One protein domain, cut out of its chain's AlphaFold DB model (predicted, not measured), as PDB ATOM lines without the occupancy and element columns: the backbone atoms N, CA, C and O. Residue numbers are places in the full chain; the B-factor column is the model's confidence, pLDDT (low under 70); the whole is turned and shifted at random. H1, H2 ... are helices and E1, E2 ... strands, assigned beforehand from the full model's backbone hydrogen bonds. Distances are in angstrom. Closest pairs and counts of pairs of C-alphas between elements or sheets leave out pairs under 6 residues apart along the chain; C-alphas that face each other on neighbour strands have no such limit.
ATOM      1  N   THR A  42      26.542  52.995  53.395       95.38
ATOM      2  CA  THR A  42      27.042  52.362  52.173       95.38
ATOM      3  C   THR A  42      27.598  50.984  52.490       95.38
ATOM      4  O   THR A  42      28.574  50.848  53.224       95.38
ATOM      5  N   TYR A  43      27.005  49.960  51.899       94.25
ATOM      6  CA  TYR A  43      27.478  48.591  51.945       94.25
ATOM      7  C   TYR A  43      28.309  48.294  50.702       94.25
ATOM      8  O   TYR A  43      27.942  48.689  49.599       94.25
ATOM      9  N   THR A  44      29.424  47.594  50.881       94.44
ATOM     10  CA  THR A  44      30.292  47.146  49.790       94.44
ATOM     11  C   THR A  44      30.238  45.634  49.639       94.44
ATOM     12  O   THR A  44      30.128  44.908  50.633       94.44
ATOM     13  N   LEU A  45      30.297  45.168  48.393       93.69
ATOM     14  CA  LEU A  45      30.310  43.745  48.063       93.69
ATOM     15  C   LEU A  45      31.567  43.095  48.656       93.69
ATOM     16  O   LEU A  45      32.690  43.474  48.319       93.69
ATOM     17  N   SER A  46      31.384  42.127  49.551       94.12
ATOM     18  CA  SER A  46      32.474  41.470  50.275       94.12
ATOM     19  C   SER A  46      32.727  40.038  49.811       94.12
ATOM     20  O   SER A  46      33.883  39.610  49.787       94.12
ATOM     21  N   SER A  47      31.693  39.312  49.380       94.31
ATOM     22  CA  SER A  47      31.845  37.996  48.749       94.31
ATOM     23  C   SER A  47      30.772  37.721  47.703       94.31
ATOM     24  O   SER A  47      29.644  38.189  47.832       94.31
ATOM     25  N   VAL A  48      31.127  36.902  46.715       94.75
ATOM     26  CA  VAL A  48      30.214  36.296  45.742       94.75
ATOM     27  C   VAL A  48      30.534  34.812  45.687       94.75
ATOM     28  O   VAL A  48      31.711  34.444  45.614       94.75
ATOM     29  N   THR A  49      29.500  33.983  45.730       93.69
ATOM     30  CA  THR A  49      29.606  32.536  45.572       93.69
ATOM     31  C   THR A  49      28.548  32.068  44.584       93.69
ATOM     32  O   THR A  49      27.378  32.396  44.752       93.69
ATOM     33  N   LEU A  50      28.962  31.298  43.584       91.69
ATOM     34  CA  LEU A  50      28.077  30.621  42.643       91.69
ATOM     35  C   LEU A  50      27.882  29.169  43.085       91.69
ATOM     36  O   LEU A  50      28.853  28.493  43.431       91.69
ATOM     37  N   TYR A  51      26.647  28.689  43.076       91.12
ATOM     38  CA  TYR A  51      26.276  27.317  43.402       91.12
ATOM     39  C   TYR A  51      25.654  26.650  42.179       91.12
ATOM     40  O   TYR A  51      24.875  27.273  41.464       91.12
ATOM     41  N   GLU A  52      25.993  25.380  41.961       89.19
ATOM     42  CA  GLU A  52      25.299  24.545  40.980       89.19
ATOM     43  C   GLU A  52      23.924  24.142  41.533       89.19
ATOM     44  O   GLU A  52      23.827  23.606  42.644       89.19
ATOM     45  N   GLY A  53      22.873  24.353  40.742       88.25
ATOM     46  CA  GLY A  53      21.479  24.140  41.116       88.25
ATOM     47  C   GLY A  53      20.788  25.389  41.672       88.25
ATOM     48  O   GLY A  53      21.412  26.399  41.974       88.25
ATOM     49  N   GLU A  54      19.473  25.281  41.852       84.56
ATOM     50  CA  GLU A  54      18.593  26.381  42.291       84.56
ATOM     51  C   GLU A  54      18.822  26.801  43.753       84.56
ATOM     52  O   GLU A  54      18.403  27.869  44.186       84.56
ATOM     53  N   GLU A  55      19.478  25.957  44.547       88.81
ATOM     54  CA  GLU A  55      19.705  26.199  45.968       88.81
ATOM     55  C   GLU A  55      21.088  26.828  46.180       88.81
ATOM     56  O   GLU A  55      22.107  26.231  45.829       88.81
ATOM     57  N   CYS A  56      21.157  27.979  46.857       90.25
ATOM     58  CA  CYS A  56      22.408  28.652  47.242       90.25
ATOM     59  C   CYS A  56      23.133  27.929  48.403       90.25
ATOM     60  O   CYS A  56      23.503  28.515  49.423       90.25
ATOM     61  N   SER A  57      23.310  26.611  48.295       90.06
ATOM     62  CA  SER A  57      23.863  25.768  49.352       90.06
ATOM     63  C   SER A  57      24.812  24.693  48.820       90.06
ATOM     64  O   SER A  57      24.775  24.294  47.663       90.06
ATOM     65  N   GLY A  58      25.695  24.195  49.691       87.94
ATOM     66  CA  GLY A  58      26.681  23.175  49.330       87.94
ATOM     67  C   GLY A  58      28.054  23.753  48.982       87.94
ATOM     68  O   GLY A  58      28.522  24.696  49.623       87.94
ATOM     69  N   SER A  59      28.745  23.120  48.033       88.50
ATOM     70  CA  SER A  59      30.088  23.517  47.599       88.50
ATOM     71  C   SER A  59      29.993  24.520  46.457       88.50
ATOM     72  O   SER A  59      29.933  24.124  45.301       88.50
ATOM     73  N   GLY A  60      29.970  25.805  46.801       89.44
ATOM     74  CA  GLY A  60      29.991  26.878  45.815       89.44
ATOM     75  C   GLY A  60      31.401  27.253  45.353       89.44
ATOM     76  O   GLY A  60      32.405  26.926  45.998       89.44
ATOM     77  N   ILE A  61      31.461  27.970  44.239       90.44
ATOM     78  CA  ILE A  61      32.665  28.481  43.592       90.44
ATOM     79  C   ILE A  61      32.742  29.992  43.846       90.44
ATOM     80  O   ILE A  61      31.761  30.706  43.673       90.44
ATOM     81  N   SER A  62      33.902  30.494  44.272       92.25
ATOM     82  CA  SER A  62      34.108  31.916  44.616       92.25
ATOM     83  C   SER A  62      34.969  32.684  43.609       92.25
ATOM     84  O   SER A  62      35.282  33.861  43.809       92.25
ATOM     85  N   GLY A  63      35.377  32.031  42.527       90.44
ATOM     86  CA  GLY A  63      36.198  32.602  41.467       90.44
ATOM     87  C   GLY A  63      36.302  31.660  40.280       90.44
ATOM     88  O   GLY A  63      35.907  30.503  40.354       90.44
ATOM     89  N   MET A  64      36.830  32.163  39.178       88.44
ATOM     90  CA  MET A  64      37.013  31.388  37.960       88.44
ATOM     91  C   MET A  64      38.482  31.338  37.582       88.44
ATOM     92  O   MET A  64      39.213  32.322  37.720       88.44
ATOM     93  N   CYS A  65      38.906  30.192  37.065       89.12
ATOM     94  CA  CYS A  65      40.239  30.020  36.530       89.12
ATOM     95  C   CYS A  65      40.233  30.187  35.008       89.12
ATOM     96  O   CYS A  65      39.627  29.397  34.289       89.12
ATOM     97  N   PHE A  66      40.943  31.193  34.495       84.88
ATOM     98  CA  PHE A  66      41.050  31.413  33.042       84.88
ATOM     99  C   PHE A  66      42.069  30.501  32.350       84.88
ATOM    100  O   PHE A  66      42.141  30.468  31.121       84.88
ATOM    101  N   THR A  67      42.892  29.802  33.125       84.38
ATOM    102  CA  THR A  67      44.001  28.976  32.632       84.38
ATOM    103  C   THR A  67      43.664  27.486  32.638       84.38
ATOM    104  O   THR A  67      44.243  26.735  31.857       84.38
ATOM    105  N   ASP A  68      42.703  27.064  33.464       83.31
ATOM    106  CA  ASP A  68      42.243  25.682  33.587       83.31
ATOM    107  C   ASP A  68      40.757  25.653  33.976       83.31
ATOM    108  O   ASP A  68      40.392  25.964  35.106       83.31
ATOM    109  N   GLU A  69      39.892  25.240  33.046       79.75
ATOM    110  CA  GLU A  69      38.442  25.136  33.272       79.75
ATOM    111  C   GLU A  69      38.053  24.115  34.356       79.75
ATOM    112  O   GLU A  69      36.929  24.136  34.848       79.75
ATOM    113  N   SER A  70      38.956  23.200  34.721       82.94
ATOM    114  CA  SER A  70      38.710  22.191  35.753       82.94
ATOM    115  C   SER A  70      39.104  22.646  37.160       82.94
ATOM    116  O   SER A  70      38.759  21.978  38.138       82.94
ATOM    117  N   ALA A  71      39.807  23.776  37.282       85.19
ATOM    118  CA  ALA A  71      40.217  24.322  38.567       85.19
ATOM    119  C   ALA A  71      39.048  25.050  39.246       85.19
ATOM    120  O   ALA A  71      38.627  26.127  38.830       85.19
ATOM    121  N   THR A  72      38.563  24.483  40.352       81.88
ATOM    122  CA  THR A  72      37.482  25.064  41.168       81.88
ATOM    123  C   THR A  72      37.998  25.870  42.363       81.88
ATOM    124  O   THR A  72      37.211  26.351  43.176       81.88
ATOM    125  N   THR A  73      39.321  25.982  42.524       85.94
ATOM    126  CA  THR A  73      39.953  26.754  43.599       85.94
ATOM    127  C   THR A  73      41.142  27.557  43.079       85.94
ATOM    128  O   THR A  73      41.802  27.161  42.120       85.94
ATOM    129  N   GLU A  74      41.466  28.657  43.763       88.62
ATOM    130  CA  GLU A  74      42.655  29.467  43.465       88.62
ATOM    131  C   GLU A  74      43.950  28.645  43.509       88.62
ATOM    132  O   GLU A  74      44.844  28.857  42.697       88.62
ATOM    133  N   ALA A  75      44.046  27.687  44.435       87.75
ATOM    134  CA  ALA A  75      45.247  26.873  44.606       87.75
ATOM    135  C   ALA A  75      45.482  25.904  43.440       87.75
ATOM    136  O   ALA A  75      46.631  25.572  43.144       87.75
ATOM    137  N   ASP A  76      44.401  25.458  42.803       87.38
ATOM    138  CA  ASP A  76      44.452  24.563  41.650       87.38
ATOM    139  C   ASP A  76      44.587  25.339  40.334       87.38
ATOM    140  O   ASP A  76      44.932  24.750  39.315       87.38
ATOM    141  N   CYS A  77      44.357  26.657  40.354       88.31
ATOM    142  CA  CYS A  77      44.429  27.505  39.178       88.31
ATOM    143  C   CYS A  77      45.858  28.012  38.924       88.31
ATOM    144  O   CYS A  77      46.408  28.762  39.740       88.31
ATOM    145  N   PRO A  78      46.478  27.687  37.776       88.00
ATOM    146  CA  PRO A  78      47.755  28.274  37.401       88.00
ATOM    147  C   PRO A  78      47.671  29.803  37.352       88.00
ATOM    148  O   PRO A  78      46.799  30.365  36.690       88.00
ATOM    149  N   TRP A 137      43.445  32.814  38.461       90.31
ATOM    150  CA  TRP A 137      42.263  32.870  39.316       90.31
ATOM    151  C   TRP A 137      41.728  34.297  39.409       90.31
ATOM    152  O   TRP A 137      42.445  35.219  39.798       90.31
ATOM    153  N   ASN A 138      40.455  34.466  39.079       88.38
ATOM    154  CA  ASN A 138      39.736  35.721  39.212       88.38
ATOM    155  C   ASN A 138      38.598  35.526  40.213       88.38
ATOM    156  O   ASN A 138      37.671  34.767  39.929       88.38
ATOM    157  N   PRO A 139      38.644  36.193  41.379       90.25
ATOM    158  CA  PRO A 139      37.539  36.166  42.323       90.25
ATOM    159  C   PRO A 139      36.250  36.669  41.667       90.25
ATOM    160  O   PRO A 139      36.256  37.708  41.000       90.25
ATOM    161  N   LEU A 140      35.132  35.982  41.908       90.62
ATOM    162  CA  LEU A 140      33.824  36.403  41.402       90.62
ATOM    163  C   LEU A 140      33.466  37.799  41.911       90.62
ATOM    164  O   LEU A 140      32.879  38.577  41.176       90.62
ATOM    165  N   THR A 141      33.897  38.173  43.118       91.12
ATOM    166  CA  THR A 141      33.724  39.537  43.639       91.12
ATOM    167  C   THR A 141      34.306  40.601  42.720       91.12
ATOM    168  O   THR A 141      33.683  41.642  42.539       91.12
ATOM    169  N   THR A 142      35.480  40.364  42.129       86.75
ATOM    170  CA  THR A 142      36.117  41.301  41.197       86.75
ATOM    171  C   THR A 142      35.326  41.395  39.899       86.75
ATOM    172  O   THR A 142      35.080  42.499  39.423       86.75
ATOM    173  N   MET A 143      34.885  40.254  39.364       84.06
ATOM    174  CA  MET A 143      34.085  40.208  38.139       84.06
ATOM    175  C   MET A 143      32.727  40.894  38.327       84.06
ATOM    176  O   MET A 143      32.391  41.810  37.581       84.06
ATOM    177  N   PHE A 144      31.996  40.530  39.378       85.38
ATOM    178  CA  PHE A 144      30.705  41.121  39.725       85.38
ATOM    179  C   PHE A 144      30.828  42.614  40.025       85.38
ATOM    180  O   PHE A 144      30.007  43.392  39.559       85.38
ATOM    181  N   SER A 145      31.884  43.039  40.725       85.69
ATOM    182  CA  SER A 145      32.132  44.467  40.970       85.69
ATOM    183  C   SER A 145      32.341  45.258  39.681       85.69
ATOM    184  O   SER A 145      31.962  46.424  39.620       85.69
ATOM    185  N   ALA A 146      32.969  44.655  38.669       80.12
ATOM    186  CA  ALA A 146      33.185  45.298  37.376       80.12
ATOM    187  C   ALA A 146      31.901  45.366  36.534       80.12
ATOM    188  O   ALA A 146      31.745  46.304  35.759       80.12
ATOM    189  N   MET A 147      30.999  44.390  36.686       77.19
ATOM    190  CA  MET A 147      29.765  44.286  35.899       77.19
ATOM    191  C   MET A 147      28.583  45.032  36.522       77.19
ATOM    192  O   MET A 147      27.877  45.744  35.824       77.19
ATOM    193  N   MET A 148      28.369  44.861  37.825       74.19
ATOM    194  CA  MET A 148      27.184  45.349  38.539       74.19
ATOM    195  C   MET A 148      27.507  46.496  39.497       74.19
ATOM    196  O   MET A 148      26.624  46.985  40.190       74.19
ATOM    197  N   GLY A 149      28.780  46.887  39.599       82.69
ATOM    198  CA  GLY A 149      29.264  47.796  40.630       82.69
ATOM    199  C   GLY A 149      29.449  47.121  41.994       82.69
ATOM    200  O   GLY A 149      29.135  45.951  42.204       82.69
ATOM    201  N   ASN A 150      30.030  47.857  42.942       89.69
ATOM    202  CA  ASN A 150      30.521  47.287  44.203       89.69
ATOM    203  C   ASN A 150      29.926  47.918  45.466       89.69
ATOM    204  O   ASN A 150      30.367  47.574  46.566       89.69
ATOM    205  N   SER A 151      28.973  48.847  45.339       91.56
ATOM    206  CA  SER A 151      28.441  49.585  46.484       91.56
ATOM    207  C   SER A 151      26.957  49.914  46.377       91.56
ATOM    208  O   SER A 151      26.532  50.562  45.427       91.56
ATOM    209  N   VAL A 152      26.201  49.594  47.419       91.50
ATOM    210  CA  VAL A 152      24.797  49.989  47.577       91.50
ATOM    211  C   VAL A 152      24.663  50.874  48.813       91.50
ATOM    212  O   VAL A 152      25.338  50.648  49.815       91.50
ATOM    213  N   THR A 153      23.827  51.909  48.769       94.81
ATOM    214  CA  THR A 153      23.614  52.808  49.915       94.81
ATOM    215  C   THR A 153      22.178  52.734  50.396       94.81
ATOM    216  O   THR A 153      21.267  52.942  49.607       94.81
ATOM    217  N   PHE A 154      21.979  52.503  51.692       94.44
ATOM    218  CA  PHE A 154      20.667  52.507  52.337       94.44
ATOM    219  C   PHE A 154      20.498  53.769  53.185       94.44
ATOM    220  O   PHE A 154      21.289  54.021  54.099       94.44
ATOM    221  N   GLY A 155      19.485  54.574  52.870       93.50
ATOM    222  CA  GLY A 155      19.147  55.818  53.554       93.50
ATOM    223  C   GLY A 155      18.094  55.639  54.649       93.50
ATOM    224  O   GLY A 155      17.181  54.829  54.543       93.50
ATOM    225  N   ALA A 156      18.167  56.465  55.699       91.75
ATOM    226  CA  ALA A 156      17.231  56.427  56.836       91.75
ATOM    227  C   ALA A 156      15.771  56.782  56.485       91.75
ATOM    228  O   ALA A 156      14.879  56.689  57.328       91.75
ATOM    229  N   ASP A 157      15.526  57.229  55.259       91.69
ATOM    230  CA  ASP A 157      14.213  57.485  54.677       91.69
ATOM    231  C   ASP A 157      13.575  56.242  54.035       91.69
ATOM    232  O   ASP A 157      12.448  56.332  53.547       91.69
ATOM    233  N   GLY A 158      14.248  55.085  54.072       91.50
ATOM    234  CA  GLY A 158      13.778  53.854  53.434       91.50
ATOM    235  C   GLY A 158      14.054  53.815  51.930       91.50
ATOM    236  O   GLY A 158      13.487  52.977  51.231       91.50
ATOM    237  N   VAL A 159      14.902  54.717  51.428       92.31
ATOM    238  CA  VAL A 159      15.366  54.744  50.037       92.31
ATOM    239  C   VAL A 159      16.729  54.075  49.964       92.31
ATOM    240  O   VAL A 159      17.582  54.298  50.824       92.31
ATOM    241  N   PHE A 160      16.955  53.264  48.936       91.56
ATOM    242  CA  PHE A 160      18.290  52.774  48.619       91.56
ATOM    243  C   PHE A 160      18.763  53.332  47.275       91.56
ATOM    244  O   PHE A 160      17.952  53.731  46.438       91.56
ATOM    245  N   THR A 161      20.076  53.375  47.081       89.56
ATOM    246  CA  THR A 161      20.725  53.774  45.830       89.56
ATOM    247  C   THR A 161      21.692  52.681  45.399       89.56
ATOM    248  O   THR A 161      22.554  52.282  46.190       89.56
ATOM    249  N   ASN A 162      21.538  52.201  44.166       84.69
ATOM    250  CA  ASN A 162      22.398  51.186  43.566       84.69
ATOM    251  C   ASN A 162      23.715  51.809  43.027       84.69
ATOM    252  O   ASN A 162      23.868  53.037  43.044       84.69
ATOM    253  N   PRO A 163      24.687  50.999  42.567       81.94
ATOM    254  CA  PRO A 163      25.956  51.500  42.030       81.94
ATOM    255  C   PRO A 163      25.823  52.439  40.820       81.94
ATOM    256  O   PRO A 163      26.652  53.337  40.661       81.94
ATOM    257  N   ASP A 164      24.773  52.273  40.015       79.19
ATOM    258  CA  ASP A 164      24.487  53.102  38.836       79.19
ATOM    259  C   ASP A 164      23.828  54.445  39.195       79.19
ATOM    260  O   ASP A 164      23.674  55.326  38.349       79.19
ATOM    261  N   GLY A 165      23.470  54.635  40.468       80.44
ATOM    262  CA  GLY A 165      22.795  55.831  40.964       80.44
ATOM    263  C   GLY A 165      21.270  55.768  40.877       80.44
ATOM    264  O   GLY A 165      20.612  56.736  41.270       80.44
ATOM    265  N   ASN A 166      20.703  54.647  40.427       81.69
ATOM    266  CA  ASN A 166      19.263  54.420  40.449       81.69
ATOM    267  C   ASN A 166      18.791  54.230  41.888       81.69
ATOM    268  O   ASN A 166      19.514  53.721  42.750       81.69
ATOM    269  N   THR A 167      17.564  54.663  42.153       84.62
ATOM    270  CA  THR A 167      16.980  54.628  43.493       84.62
ATOM    271  C   THR A 167      15.742  53.759  43.534       84.62
ATOM    272  O   THR A 167      14.887  53.873  42.660       84.62
ATOM    273  N   GLY A 168      15.583  53.010  44.617       86.81
ATOM    274  CA  GLY A 168      14.336  52.333  44.951       86.81
ATOM    275  C   GLY A 168      14.048  52.426  46.443       86.81
ATOM    276  O   GLY A 168      14.634  53.239  47.163       86.81
ATOM    277  N   THR A 169      13.139  51.595  46.932       91.81
ATOM    278  CA  THR A 169      12.793  51.545  48.360       91.81
ATOM    279  C   THR A 169      13.245  50.242  48.983       91.81
ATOM    280  O   THR A 169      13.366  49.237  48.291       91.81
ATOM    281  N   TYR A 170      13.461  50.236  50.293       92.50
ATOM    282  CA  TYR A 170      13.741  49.005  51.013       92.50
ATOM    283  C   TYR A 170      12.968  48.927  52.325       92.50
ATOM    284  O   TYR A 170      12.644  49.937  52.957       92.50
ATOM    285  N   THR A 171      12.686  47.702  52.756       92.38
ATOM    286  CA  THR A 171      12.113  47.423  54.074       92.38
ATOM    287  C   THR A 171      12.845  46.269  54.734       92.38
ATOM    288  O   THR A 171      13.365  45.392  54.052       92.38
ATOM    289  N   ILE A 172      12.901  46.282  56.067       90.00
ATOM    290  CA  ILE A 172      13.472  45.187  56.849       90.00
ATOM    291  C   ILE A 172      12.465  44.777  57.914       90.00
ATOM    292  O   ILE A 172      12.101  45.578  58.777       90.00
ATOM    293  N   VAL A 173      12.018  43.527  57.849       88.81
ATOM    294  CA  VAL A 173      11.081  42.932  58.807       88.81
ATOM    295  C   VAL A 173      11.626  41.573  59.212       88.81
ATOM    296  O   VAL A 173      11.899  40.745  58.356       88.81
ATOM    297  N   ASP A 174      11.810  41.349  60.516       87.81
ATOM    298  CA  ASP A 174      12.297  40.073  61.061       87.81
ATOM    299  C   ASP A 174      13.569  39.542  60.360       87.81
ATOM    300  O   ASP A 174      13.670  38.365  60.031       87.81
ATOM    301  N   ASN A 175      14.547  40.432  60.145       89.81
ATOM    302  CA  ASN A 175      15.809  40.185  59.427       89.81
ATOM    303  C   ASN A 175      15.674  39.877  57.925       89.81
ATOM    304  O   ASN A 175      16.679  39.590  57.282       89.81
ATOM    305  N   VAL A 176      14.482  39.982  57.346       90.81
ATOM    306  CA  VAL A 176      14.276  39.883  55.900       90.81
ATOM    307  C   VAL A 176      14.321  41.283  55.307       90.81
ATOM    308  O   VAL A 176      13.495  42.131  55.650       90.81
ATOM    309  N   LEU A 177      15.303  41.524  54.444       90.38
ATOM    310  CA  LEU A 177      15.395  42.699  53.588       90.38
ATOM    311  C   LEU A 177      14.534  42.461  52.344       90.38
ATOM    312  O   LEU A 177      14.641  41.424  51.703       90.38
ATOM    313  N   ALA A 178      13.708  43.432  51.984       90.31
ATOM    314  CA  ALA A 178      13.048  43.482  50.688       90.31
ATOM    315  C   ALA A 178      13.472  44.776  50.001       90.31
ATOM    316  O   ALA A 178      13.217  45.861  50.534       90.31
ATOM    317  N   ILE A 179      14.142  44.651  48.860       86.69
ATOM    318  CA  ILE A 179      14.525  45.761  47.989       86.69
ATOM    319  C   ILE A 179      13.485  45.830  46.883       86.69
ATOM    320  O   ILE A 179      13.289  44.848  46.179       86.69
ATOM    321  N   THR A 180      12.820  46.969  46.739       87.06
ATOM    322  CA  THR A 180      11.827  47.193  45.693       87.06
ATOM    323  C   THR A 180      12.339  48.241  44.721       87.06
ATOM    324  O   THR A 180      12.565  49.397  45.097       87.06
ATOM    325  N   GLU A 181      12.469  47.825  43.471       82.38
ATOM    326  CA  GLU A 181      12.799  48.664  42.328       82.38
ATOM    327  C   GLU A 181      11.586  48.760  41.419       82.38
ATOM    328  O   GLU A 181      10.726  47.877  41.386       82.38
ATOM    329  N   ALA A 182      11.490  49.873  40.710       80.44
ATOM    330  CA  ALA A 182      10.442  50.066  39.738       80.44
ATOM    331  C   ALA A 182      11.040  50.722  38.506       80.44
ATOM    332  O   ALA A 182      11.791  51.693  38.615       80.44
ATOM    333  N   GLU A 183      10.696  50.176  37.354       77.81
ATOM    334  CA  GLU A 183      11.246  50.587  36.076       77.81
ATOM    335  C   GLU A 183      10.158  50.608  35.010       77.81
ATOM    336  O   GLU A 183       9.112  49.958  35.113       77.81
ATOM    337  N   CYS A 184      10.406  51.404  33.979       76.44
ATOM    338  CA  CYS A 184       9.559  51.454  32.808       76.44
ATOM    339  C   CYS A 184      10.129  50.514  31.747       76.44
ATOM    340  O   CYS A 184      11.192  50.789  31.195       76.44
ATOM    341  N   TYR A 185       9.428  49.418  31.480       71.81
ATOM    342  CA  TYR A 185       9.827  48.412  30.512       71.81
ATOM    343  C   TYR A 185       9.358  48.791  29.104       71.81
ATOM    344  O   TYR A 185       8.180  49.092  28.877       71.81
ATOM    345  N   ASP A 186      10.291  48.754  28.154       69.62
ATOM    346  CA  ASP A 186      10.038  48.953  26.732       69.62
ATOM    347  C   ASP A 186      10.433  47.696  25.953       69.62
ATOM    348  O   ASP A 186      11.608  47.371  25.809       69.62
ATOM    349  N   GLU A 187       9.434  46.984  25.435       62.44
ATOM    350  CA  GLU A 187       9.639  45.816  24.569       62.44
ATOM    351  C   GLU A 187      10.204  46.190  23.184       62.44
ATOM    352  O   GLU A 187      10.627  45.323  22.411       62.44
ATOM    353  N   SER A 188      10.203  47.477  22.828       59.72
ATOM    354  CA  SER A 188      10.787  47.958  21.586       59.72
ATOM    355  C   SER A 188      12.283  48.224  21.774       59.72
ATOM    356  O   SER A 188      12.700  49.010  22.609       59.72
ATOM    357  N   ILE A 189      13.107  47.567  20.950       51.56
ATOM    358  CA  ILE A 189      14.591  47.611  20.928       51.56
ATOM    359  C   ILE A 189      15.165  49.031  20.650       51.56
ATOM    360  O   ILE A 189      16.350  49.204  20.367       51.56
ATOM    361  N   ASP A 190      14.344  50.080  20.667       52.91
ATOM    362  CA  ASP A 190      14.792  51.445  20.426       52.91
ATOM    363  C   ASP A 190      15.175  52.106  21.759       52.91
ATOM    364  O   ASP A 190      14.342  52.680  22.454       52.91
ATOM    365  N   ASP A 191      16.475  52.058  22.065       50.09
ATOM    366  CA  ASP A 191      17.220  52.714  23.165       50.09
ATOM    367  C   ASP A 191      17.010  54.252  23.274       50.09
ATOM    368  O   ASP A 191      17.768  54.977  23.919       50.09
ATOM    369  N   SER A 192      16.025  54.803  22.563       47.19
ATOM    370  CA  SER A 192      15.735  56.228  22.454       47.19
ATOM    371  C   SER A 192      14.604  56.716  23.361       47.19
ATOM    372  O   SER A 192      14.293  57.916  23.338       47.19
ATOM    373  N   ASN A 193      14.020  55.849  24.187       52.47
ATOM    374  CA  ASN A 193      12.994  56.263  25.134       52.47
ATOM    375  C   ASN A 193      13.585  56.878  26.412       52.47
ATOM    376  O   ASN A 193      14.659  56.525  26.887       52.47
ATOM    377  N   GLY A 194      12.915  57.931  26.888       54.81
ATOM    378  CA  GLY A 194      13.399  58.765  27.983       54.81
ATOM    379  C   GLY A 194      13.477  58.004  29.302       54.81
ATOM    380  O   GLY A 194      12.730  57.064  29.527       54.81
ATOM    381  N   ASP A 195      14.353  58.467  30.190       61.22
ATOM    382  CA  ASP A 195      14.441  58.008  31.577       61.22
ATOM    383  C   ASP A 195      13.124  58.330  32.321       61.22
ATOM    384  O   ASP A 195      12.905  59.443  32.822       61.22
ATOM    385  N   PHE A 196      12.171  57.394  32.274       69.06
ATOM    386  CA  PHE A 196      10.856  57.527  32.894       69.06
ATOM    387  C   PHE A 196      10.945  57.129  34.363       69.06
ATOM    388  O   PHE A 196      10.884  55.960  34.723       69.06
ATOM    389  N   THR A 197      11.005  58.129  35.235       69.06
ATOM    390  CA  THR A 197      11.123  57.923  36.688       69.06
ATOM    391  C   THR A 197       9.775  57.769  37.403       69.06
ATOM    392  O   THR A 197       9.732  57.650  38.628       69.06
ATOM    393  N   THR A 198       8.653  57.796  36.669       76.75
ATOM    394  CA  THR A 198       7.311  57.643  37.249       76.75
ATOM    395  C   THR A 198       6.400  56.738  36.419       76.75
ATOM    396  O   THR A 198       6.380  56.808  35.189       76.75
ATOM    397  N   GLU A 199       5.555  55.965  37.108       82.44
ATOM    398  CA  GLU A 199       4.520  55.113  36.504       82.44
ATOM    399  C   GLU A 199       3.585  55.904  35.579       82.44
ATOM    400  O   GLU A 199       3.197  55.433  34.510       82.44
ATOM    401  N   SER A 200       3.231  57.136  35.961       85.69
ATOM    402  CA  SER A 200       2.321  57.964  35.163       85.69
ATOM    403  C   SER A 200       2.941  58.399  33.840       85.69
ATOM    404  O   SER A 200       2.215  58.508  32.850       85.69
ATOM    405  N   ASP A 201       4.239  58.697  33.821       83.94
ATOM    406  CA  ASP A 201       4.925  59.102  32.594       83.94
ATOM    407  C   ASP A 201       5.185  57.882  31.702       83.94
ATOM    408  O   ASP A 201       4.942  57.953  30.498       83.94
ATOM    409  N   CYS A 202       5.556  56.749  32.308       82.31
ATOM    410  CA  CYS A 202       5.749  55.462  31.641       82.31
ATOM    411  C   CYS A 202       4.476  54.978  30.926       82.31
ATOM    412  O   CYS A 202       4.425  54.845  29.702       82.31
ATOM    413  N   THR A 203       3.383  54.825  31.679       84.75
ATOM    414  CA  THR A 203       2.085  54.414  31.119       84.75
ATOM    415  C   THR A 203       1.504  55.473  30.180       84.75
ATOM    416  O   THR A 203       0.816  55.146  29.211       84.75
ATOM    417  N   GLY A 204       1.814  56.754  30.412       83.75
ATOM    418  CA  GLY A 204       1.471  57.860  29.519       83.75
ATOM    419  C   GLY A 204       2.173  57.790  28.157       83.75
ATOM    420  O   GLY A 204       1.596  58.233  27.159       83.75
ATOM    421  N   ALA A 205       3.371  57.206  28.106       82.56
ATOM    422  CA  ALA A 205       4.105  56.897  26.880       82.56
ATOM    423  C   ALA A 205       3.627  55.598  26.201       82.56
ATOM    424  O   ALA A 205       4.000  55.339  25.058       82.56
ATOM    425  N   GLY A 206       2.747  54.831  26.854       81.69
ATOM    426  CA  GLY A 206       2.249  53.546  26.362       81.69
ATOM    427  C   GLY A 206       3.166  52.364  26.675       81.69
ATOM    428  O   GLY A 206       3.006  51.326  26.043       81.69
ATOM    429  N   LEU A 207       4.096  52.536  27.618       82.88
ATOM    430  CA  LEU A 207       5.023  51.513  28.099       82.88
ATOM    431  C   LEU A 207       4.480  50.821  29.359       82.88
ATOM    432  O   LEU A 207       3.523  51.306  29.983       82.88
ATOM    433  N   GLU A 208       5.084  49.695  29.737       81.88
ATOM    434  CA  GLU A 208       4.675  48.921  30.910       81.88
ATOM    435  C   GLU A 208       5.506  49.297  32.138       81.88
ATOM    436  O   GLU A 208       6.730  49.342  32.098       81.88
ATOM    437  N   TRP A 209       4.837  49.581  33.254       81.69
ATOM    438  CA  TRP A 209       5.515  49.828  34.522       81.69
ATOM    439  C   TRP A 209       5.676  48.512  35.276       81.69
ATOM    440  O   TRP A 209       4.676  47.880  35.628       81.69
ATOM    441  N   SER A 210       6.919  48.122  35.537       79.12
ATOM    442  CA  SER A 210       7.254  46.913  36.280       79.12
ATOM    443  C   SER A 210       7.768  47.272  37.667       79.12
ATOM    444  O   SER A 210       8.488  48.254  37.849       79.12
ATOM    445  N   VAL A 211       7.373  46.484  38.665       80.38
ATOM    446  CA  VAL A 211       7.873  46.599  40.037       80.38
ATOM    447  C   VAL A 211       8.481  45.262  40.413       80.38
ATOM    448  O   VAL A 211       7.775  44.257  40.495       80.38
ATOM    449  N   PHE A 212       9.781  45.270  40.673       78.81
ATOM    450  CA  PHE A 212      10.536  44.097  41.075       78.81
ATOM    451  C   PHE A 212      10.833  44.156  42.570       78.81
ATOM    452  O   PHE A 212      11.057  45.230  43.131       78.81
ATOM    453  N   THR A 213      10.788  43.013  43.254       82.19
ATOM    454  CA  THR A 213      11.180  42.935  44.664       82.19
ATOM    455  C   THR A 213      12.150  41.790  44.887       82.19
ATOM    456  O   THR A 213      11.778  40.626  44.761       82.19
ATOM    457  N   SER A 214      13.367  42.140  45.291       82.69
ATOM    458  CA  SER A 214      14.442  41.202  45.599       82.69
ATOM    459  C   SER A 214      14.509  40.952  47.105       82.69
ATOM    460  O   SER A 214      14.636  41.914  47.878       82.69
ATOM    461  N   PRO A 215      14.443  39.691  47.559       86.44
ATOM    462  CA  PRO A 215      14.661  39.364  48.956       86.44
ATOM    463  C   PRO A 215      16.156  39.368  49.306       86.44
ATOM    464  O   PRO A 215      17.021  39.038  48.501       86.44
ATOM    465  N   GLY A 216      16.455  39.692  50.558       90.44
ATOM    466  CA  GLY A 216      17.761  39.538  51.181       90.44
ATOM    467  C   GLY A 216      17.611  39.202  52.663       90.44
ATOM    468  O   GLY A 216      16.536  39.331  53.247       90.44
ATOM    469  N   THR A 217      18.695  38.776  53.298       93.62
ATOM    470  CA  THR A 217      18.729  38.429  54.721       93.62
ATOM    471  C   THR A 217      19.765  39.274  55.446       93.62
ATOM    472  O   THR A 217      20.915  39.358  55.027       93.62
ATOM    473  N   LEU A 218      19.368  39.889  56.557       93.44
ATOM    474  CA  LEU A 218      20.261  40.589  57.471       93.44
ATOM    475  C   LEU A 218      20.808  39.612  58.516       93.44
ATOM    476  O   LEU A 218      20.068  39.084  59.349       93.44
ATOM    477  N   ASN A 219      22.118  39.415  58.507       91.00
ATOM    478  CA  ASN A 219      22.801  38.550  59.456       91.00
ATOM    479  C   ASN A 219      23.011  39.247  60.809       91.00
ATOM    480  O   ASN A 219      23.062  40.473  60.907       91.00
ATOM    481  N   GLU A 220      23.197  38.458  61.873       88.88
ATOM    482  CA  GLU A 220      23.448  38.979  63.228       88.88
ATOM    483  C   GLU A 220      24.703  39.866  63.318       88.88
ATOM    484  O   GLU A 220      24.782  40.739  64.183       88.88
ATOM    485  N   ASP A 221      25.679  39.657  62.431       89.38
ATOM    486  CA  ASP A 221      26.907  40.451  62.342       89.38
ATOM    487  C   ASP A 221      26.739  41.775  61.572       89.38
ATOM    488  O   ASP A 221      27.694  42.545  61.460       89.38
ATOM    489  N   GLY A 222      25.527  42.062  61.084       89.69
ATOM    490  CA  GLY A 222      25.185  43.273  60.341       89.69
ATOM    491  C   GLY A 222      25.472  43.200  58.841       89.69
ATOM    492  O   GLY A 222      25.249  44.195  58.151       89.69
ATOM    493  N   THR A 223      25.950  42.062  58.326       93.88
ATOM    494  CA  THR A 223      26.082  41.831  56.879       93.88
ATOM    495  C   THR A 223      24.733  41.520  56.235       93.88
ATOM    496  O   THR A 223      23.810  41.040  56.893       93.88
ATOM    497  N   ILE A 224      24.613  41.797  54.938       94.31
ATOM    498  CA  ILE A 224      23.421  41.490  54.139       94.31
ATOM    499  C   ILE A 224      23.779  40.379  53.155       94.31
ATOM    500  O   ILE A 224      24.753  40.519  52.420       94.31
ATOM    501  N   ASN A 225      22.993  39.307  53.132       93.62
ATOM    502  CA  ASN A 225      23.062  38.250  52.128       93.62
ATOM    503  C   ASN A 225      21.941  38.440  51.098       93.62
ATOM    504  O   ASN A 225      20.794  38.658  51.489       93.62
ATOM    505  N   VAL A 226      22.249  38.340  49.809       90.81
ATOM    506  CA  VAL A 226      21.256  38.320  48.724       90.81
ATOM    507  C   VAL A 226      21.503  37.076  47.887       90.81
ATOM    508  O   VAL A 226      22.631  36.858  47.442       90.81
ATOM    509  N   GLU A 227      20.458  36.279  47.695       90.25
ATOM    510  CA  GLU A 227      20.483  35.033  46.930       90.25
ATOM    511  C   GLU A 227      19.640  35.208  45.670       90.25
ATOM    512  O   GLU A 227      18.514  35.702  45.728       90.25
ATOM    513  N   MET A 228      20.215  34.834  44.533       87.38
ATOM    514  CA  MET A 228      19.626  34.964  43.206       87.38
ATOM    515  C   MET A 228      19.605  33.571  42.569       87.38
ATOM    516  O   MET A 228      20.571  33.209  41.892       87.38
ATOM    517  N   PRO A 229      18.575  32.758  42.861       87.56
ATOM    518  CA  PRO A 229      18.374  31.488  42.184       87.56
ATOM    519  C   PRO A 229      17.903  31.733  40.748       87.56
ATOM    520  O   PRO A 229      17.095  32.628  40.495       87.56
ATOM    521  N   SER A 230      18.397  30.916  39.831       88.81
ATOM    522  CA  SER A 230      17.933  30.804  38.453       88.81
ATOM    523  C   SER A 230      17.513  29.361  38.200       88.81
ATOM    524  O   SER A 230      18.170  28.414  38.647       88.81
ATOM    525  N   GLU A 231      16.369  29.204  37.545       89.50
ATOM    526  CA  GLU A 231      15.870  27.897  37.137       89.50
ATOM    527  C   GLU A 231      16.593  27.447  35.865       89.50
ATOM    528  O   GLU A 231      17.113  28.263  35.109       89.50
ATOM    529  N   ALA A 232      16.629  26.137  35.634       90.56
ATOM    530  CA  ALA A 232      17.177  25.609  34.394       90.56
ATOM    531  C   ALA A 232      16.229  25.931  33.231       90.56
ATOM    532  O   ALA A 232      15.031  25.639  33.315       90.56
ATOM    533  N   GLU A 233      16.755  26.474  32.138       91.31
ATOM    534  CA  GLU A 233      15.948  26.885  30.993       91.31
ATOM    535  C   GLU A 233      16.627  26.624  29.648       91.31
ATOM    536  O   GLU A 233      17.815  26.327  29.549       91.31
ATOM    537  N   CYS A 234      15.828  26.666  28.586       91.06
ATOM    538  CA  CYS A 234      16.332  26.634  27.222       91.06
ATOM    539  C   CYS A 234      16.474  28.067  26.709       91.06
ATOM    540  O   CYS A 234      15.543  28.852  26.893       91.06
ATOM    541  N   ASP A 235      17.555  28.361  25.979       86.19
ATOM    542  CA  ASP A 235      17.766  29.669  25.331       86.19
ATOM    543  C   ASP A 235      16.578  30.042  24.412       86.19
ATOM    544  O   ASP A 235      16.160  31.197  24.314       86.19
ATOM    545  N   ASP A 236      15.936  29.037  23.798       84.44
ATOM    546  CA  ASP A 236      14.591  29.181  23.234       84.44
ATOM    547  C   ASP A 236      13.523  28.759  24.255       84.44
ATOM    548  O   ASP A 236      13.210  27.573  24.415       84.44
ATOM    549  N   HIS A 237      12.869  29.754  24.859       82.50
ATOM    550  CA  HIS A 237      11.751  29.583  25.798       82.50
ATOM    551  C   HIS A 237      10.532  28.821  25.226       82.50
ATOM    552  O   HIS A 237       9.538  28.604  25.921       82.50
ATOM    553  N   SER A 238      10.558  28.400  23.956       88.06
ATOM    554  CA  SER A 238       9.586  27.464  23.382       88.06
ATOM    555  C   SER A 238       9.709  26.036  23.933       88.06
ATOM    556  O   SER A 238       8.803  25.227  23.693       88.06
ATOM    557  N   TYR A 239      10.805  25.704  24.627       86.38
ATOM    558  CA  TYR A 239      11.084  24.364  25.146       86.38
ATOM    559  C   TYR A 239      11.291  24.372  26.664       86.38
ATOM    560  O   TYR A 239      12.208  24.997  27.179       86.38
ATOM    561  N   GLU A 240      10.472  23.600  27.381       87.31
ATOM    562  CA  GLU A 240      10.513  23.518  28.853       87.31
ATOM    563  C   GLU A 240      11.419  22.386  29.367       87.31
ATOM    564  O   GLU A 240      11.563  22.186  30.571       87.31
ATOM    565  N   THR A 241      11.990  21.571  28.471       91.94
ATOM    566  CA  THR A 241      12.826  20.432  28.862       91.94
ATOM    567  C   THR A 241      14.143  20.401  28.100       91.94
ATOM    568  O   THR A 241      14.163  20.556  26.877       91.94
ATOM    569  N   GLN A 242      15.231  20.069  28.805       93.31
ATOM    570  CA  GLN A 242      16.570  19.892  28.226       93.31
ATOM    571  C   GLN A 242      16.558  18.990  26.993       93.31
ATOM    572  O   GLN A 242      17.133  19.312  25.958       93.31
ATOM    573  N   SER A 243      15.840  17.866  27.061       95.00
ATOM    574  CA  SER A 243      15.797  16.927  25.940       95.00
ATOM    575  C   SER A 243      15.119  17.503  24.696       95.00
ATOM    576  O   SER A 243      15.441  17.052  23.597       95.00
ATOM    577  N   GLU A 244      14.139  18.395  24.844       94.75
ATOM    578  CA  GLU A 244      13.474  19.042  23.710       94.75
ATOM    579  C   GLU A 244      14.331  20.177  23.157       94.75
ATOM    580  O   GLU A 244      14.517  20.237  21.941       94.75
ATOM    581  N   CYS A 245      14.922  20.977  24.047       92.56
ATOM    582  CA  CYS A 245      15.865  22.048  23.738       92.56
ATOM    583  C   CYS A 245      17.055  21.540  22.903       92.56
ATOM    584  O   CYS A 245      17.240  21.911  21.740       92.56
ATOM    585  N   GLU A 246      17.777  20.542  23.421       93.81
ATOM    586  CA  GLU A 246      18.938  19.960  22.742       93.81
ATOM    587  C   GLU A 246      18.551  19.244  21.435       93.81
ATOM    588  O   GLU A 246      19.327  19.196  20.477       93.81
ATOM    589  N   ALA A 247      17.345  18.665  21.365       94.88
ATOM    590  CA  ALA A 247      16.850  18.035  20.141       94.88
ATOM    591  C   ALA A 247      16.489  19.060  19.055       94.88
ATOM    592  O   ALA A 247      16.579  18.732  17.865       94.88
ATOM    593  N   ALA A 248      16.090  20.269  19.451       92.69
ATOM    594  CA  ALA A 248      15.906  21.410  18.563       92.69
ATOM    595  C   ALA A 248      17.247  22.021  18.117       92.69
ATOM    596  O   ALA A 248      17.308  22.641  17.055       92.69
ATOM    597  N   GLY A 249      18.333  21.716  18.833       92.38
ATOM    598  CA  GLY A 249      19.670  22.246  18.578       92.38
ATOM    599  C   GLY A 249      19.929  23.578  19.275       92.38
ATOM    600  O   GLY A 249      20.877  24.255  18.881       92.38
ATOM    601  N   GLU A 250      19.095  23.909  20.259       91.62
ATOM    602  CA  GLU A 250      19.243  25.053  21.152       91.62
ATOM    603  C   GLU A 250      20.083  24.653  22.375       91.62
ATOM    604  O   GLU A 250      20.247  23.458  22.667       91.62
ATOM    605  N   ASP A 251      20.637  25.652  23.059       90.88
ATOM    606  CA  ASP A 251      21.464  25.461  24.248       90.88
ATOM    607  C   ASP A 251      20.588  25.463  25.515       90.88
ATOM    608  O   ASP A 251      19.618  26.211  25.630       90.88
ATOM    609  N   TRP A 252      20.913  24.560  26.442       91.25
ATOM    610  CA  TRP A 252      20.245  24.428  27.735       91.25
ATOM    611  C   TRP A 252      21.135  25.015  28.823       91.25
ATOM    612  O   TRP A 252      22.275  24.565  28.988       91.25
ATOM    613  N   ASP A 253      20.589  25.960  29.573       89.50
ATOM    614  CA  ASP A 253      21.212  26.552  30.741       89.50
ATOM    615  C   ASP A 253      20.776  25.780  31.987       89.50
ATOM    616  O   ASP A 253      19.592  25.580  32.268       89.50
ATOM    617  N   GLU A 254      21.760  25.262  32.718       90.88
ATOM    618  CA  GLU A 254      21.511  24.538  33.958       90.88
ATOM    619  C   GLU A 254      21.158  25.522  35.075       90.88
ATOM    620  O   GLU A 254      21.670  26.637  35.117       90.88
ATOM    621  N   ALA A 255      20.338  25.079  36.027       90.94
ATOM    622  CA  ALA A 255      20.007  25.895  37.185       90.94
ATOM    623  C   ALA A 255      21.266  26.280  37.973       90.94
ATOM    624  O   ALA A 255      22.121  25.432  38.262       90.94
ATOM    625  N   GLU A 256      21.331  27.532  38.403       92.12
ATOM    626  CA  GLU A 256      22.411  28.058  39.233       92.12
ATOM    627  C   GLU A 256      21.880  29.033  40.284       92.12
ATOM    628  O   GLU A 256      20.829  29.652  40.118       92.12
ATOM    629  N   CYS A 257      22.615  29.200  41.380       92.00
ATOM    630  CA  CYS A 257      22.274  30.173  42.409       92.00
ATOM    631  C   CYS A 257      23.482  31.032  42.754       92.00
ATOM    632  O   CYS A 257      24.542  30.526  43.130       92.00
ATOM    633  N   THR A 258      23.325  32.350  42.664       92.31
ATOM    634  CA  THR A 258      24.366  33.301  43.062       92.31
ATOM    635  C   THR A 258      24.045  33.886  44.432       92.31
ATOM    636  O   THR A 258      23.023  34.544  44.608       92.31
ATOM    637  N   ALA A 259      24.950  33.717  45.398       93.12
ATOM    638  CA  ALA A 259      24.867  34.364  46.704       93.12
ATOM    639  C   ALA A 259      25.895  35.492  46.821       93.12
ATOM    640  O   ALA A 259      27.086  35.308  46.549       93.12
ATOM    641  N   THR A 260      25.452  36.654  47.290       93.50
ATOM    642  CA  THR A 260      26.302  37.826  47.518       93.50
ATOM    643  C   THR A 260      26.221  38.278  48.968       93.50
ATOM    644  O   THR A 260      25.143  38.313  49.555       93.50
ATOM    645  N   VAL A 261      27.363  38.661  49.540       94.75
ATOM    646  CA  VAL A 261      27.432  39.236  50.888       94.75
ATOM    647  C   VAL A 261      27.902  40.673  50.794       94.75
ATOM    648  O   VAL A 261      28.890  40.978  50.123       94.75
ATOM    649  N   TRP A 262      27.209  41.549  51.508       94.44
ATOM    650  CA  TRP A 262      27.465  42.978  51.547       94.44
ATOM    651  C   TRP A 262      27.768  43.415  52.973       94.44
ATOM    652  O   TRP A 262      27.058  43.060  53.920       94.44
ATOM    653  N   THR A 263      28.811  44.222  53.131       95.44
ATOM    654  CA  THR A 263      29.308  44.659  54.439       95.44
ATOM    655  C   THR A 263      29.276  46.177  54.537       95.44
ATOM    656  O   THR A 263      29.699  46.866  53.610       95.44
ATOM    657  N   LEU A 264      28.806  46.709  55.669       94.31
ATOM    658  CA  LEU A 264      28.798  48.149  55.916       94.31
ATOM    659  C   LEU A 264      30.226  48.715  55.849       94.31
ATOM    660  O   LEU A 264      31.137  48.250  56.539       94.31
ATOM    661  N   SER A 265      30.402  49.739  55.023       89.94
ATOM    662  CA  SER A 265      31.660  50.467  54.876       89.94
ATOM    663  C   SER A 265      31.822  51.426  56.056       89.94
ATOM    664  O   SER A 265      30.892  52.163  56.381       89.94
TER     665      SER A 265
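Overview. This is residues 42 to 78 and 137 to 265 of the 266 residues of an uncharacterized protein of Candidatus Marinimicrobia bacterium (UniProt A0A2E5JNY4). An eight-stranded antiparallel barrel is closed round one end but splayed towards the other, where E7 with E8 and E9 with E10 part as two long ribbons. H1 crosses the outside of the barrel, H2 packs on the ends of E7 and E8, and H3 lies off the barrel in the loop between E9 and E10; the small sheet E2 and E3 is to one side. The printed part has 166 residues, with three named helices and ten named strands in the order E1 E2 E3 H1 E4 E5 E6 E7 H2 E8 E9 H3 E10, class mixed. The whole is loose, with a radius of gyration of the C-alphas of 18.9 A and spans of 51 by 47 by 31 A.

Arrangement. E1, residues 42 to 52, has E4, residues 151 to 154, on one side, with N 43 and O 152 at 2.8 A, and E10, residues 256 to 264, on the other, with N 51 and O 257 at 2.8 A. E2, residues 63 to 65, and E3, residues 137 to 139, are antiparallel, with N 64 and O 138 at 2.8 A. H1, residues 140 to 148, is on the barrel, outside it, at a height over the sheet of 7.1 A; the C-alphas of Val 48 and Thr 141, the closest of E1 and H1, are 5.2 A apart. From E4 the ring runs through E5, residues 159 to 161, and E6, residues 167 to 173, to E7, residues 176 to 185: a meander, each strand the antiparallel neighbour of the one before. N 171 and O 178 of the hairpin E6 and E7 are 2.9 A apart. H2, residues 199 to 204, is on the barrel, outside it, at a height of 8.2 A; it runs along E8, residues 208 to 218, at 4 degrees on the local plane. E7 and E8 have N 179 and O 214 at 2.9 A. E8 and E9, residues 224 to 230, form a hairpin, with N 217 and O 225 at 2.8 A. H3, residues 242 to 248, is not on the barrel. In H1, H2 and H3 every O i to N i+4 pair is within hydrogen-bond range.

Along the chain. E1 begins at C-alpha 42 (27.042, 52.362, 52.173) and spans 30.0 A. E7 spans 27.1 A, E8 31.9 A and H1 11.5 A. E10 spans 26.9 A and ends at C-alpha 264 (28.798, 48.149, 55.916).

Size, cuts and confidence. The C-alphas of Ala 75 and Gly 204, the two farthest apart, are 55.7 A from each other. Residues 79 to 136 are not printed; C-alphas 78 and 137 across the cut are 7.4 A apart. The links E7 to H2 and E9 to H3 are long. The model's pLDDT is under 70 at residues 186 to 197.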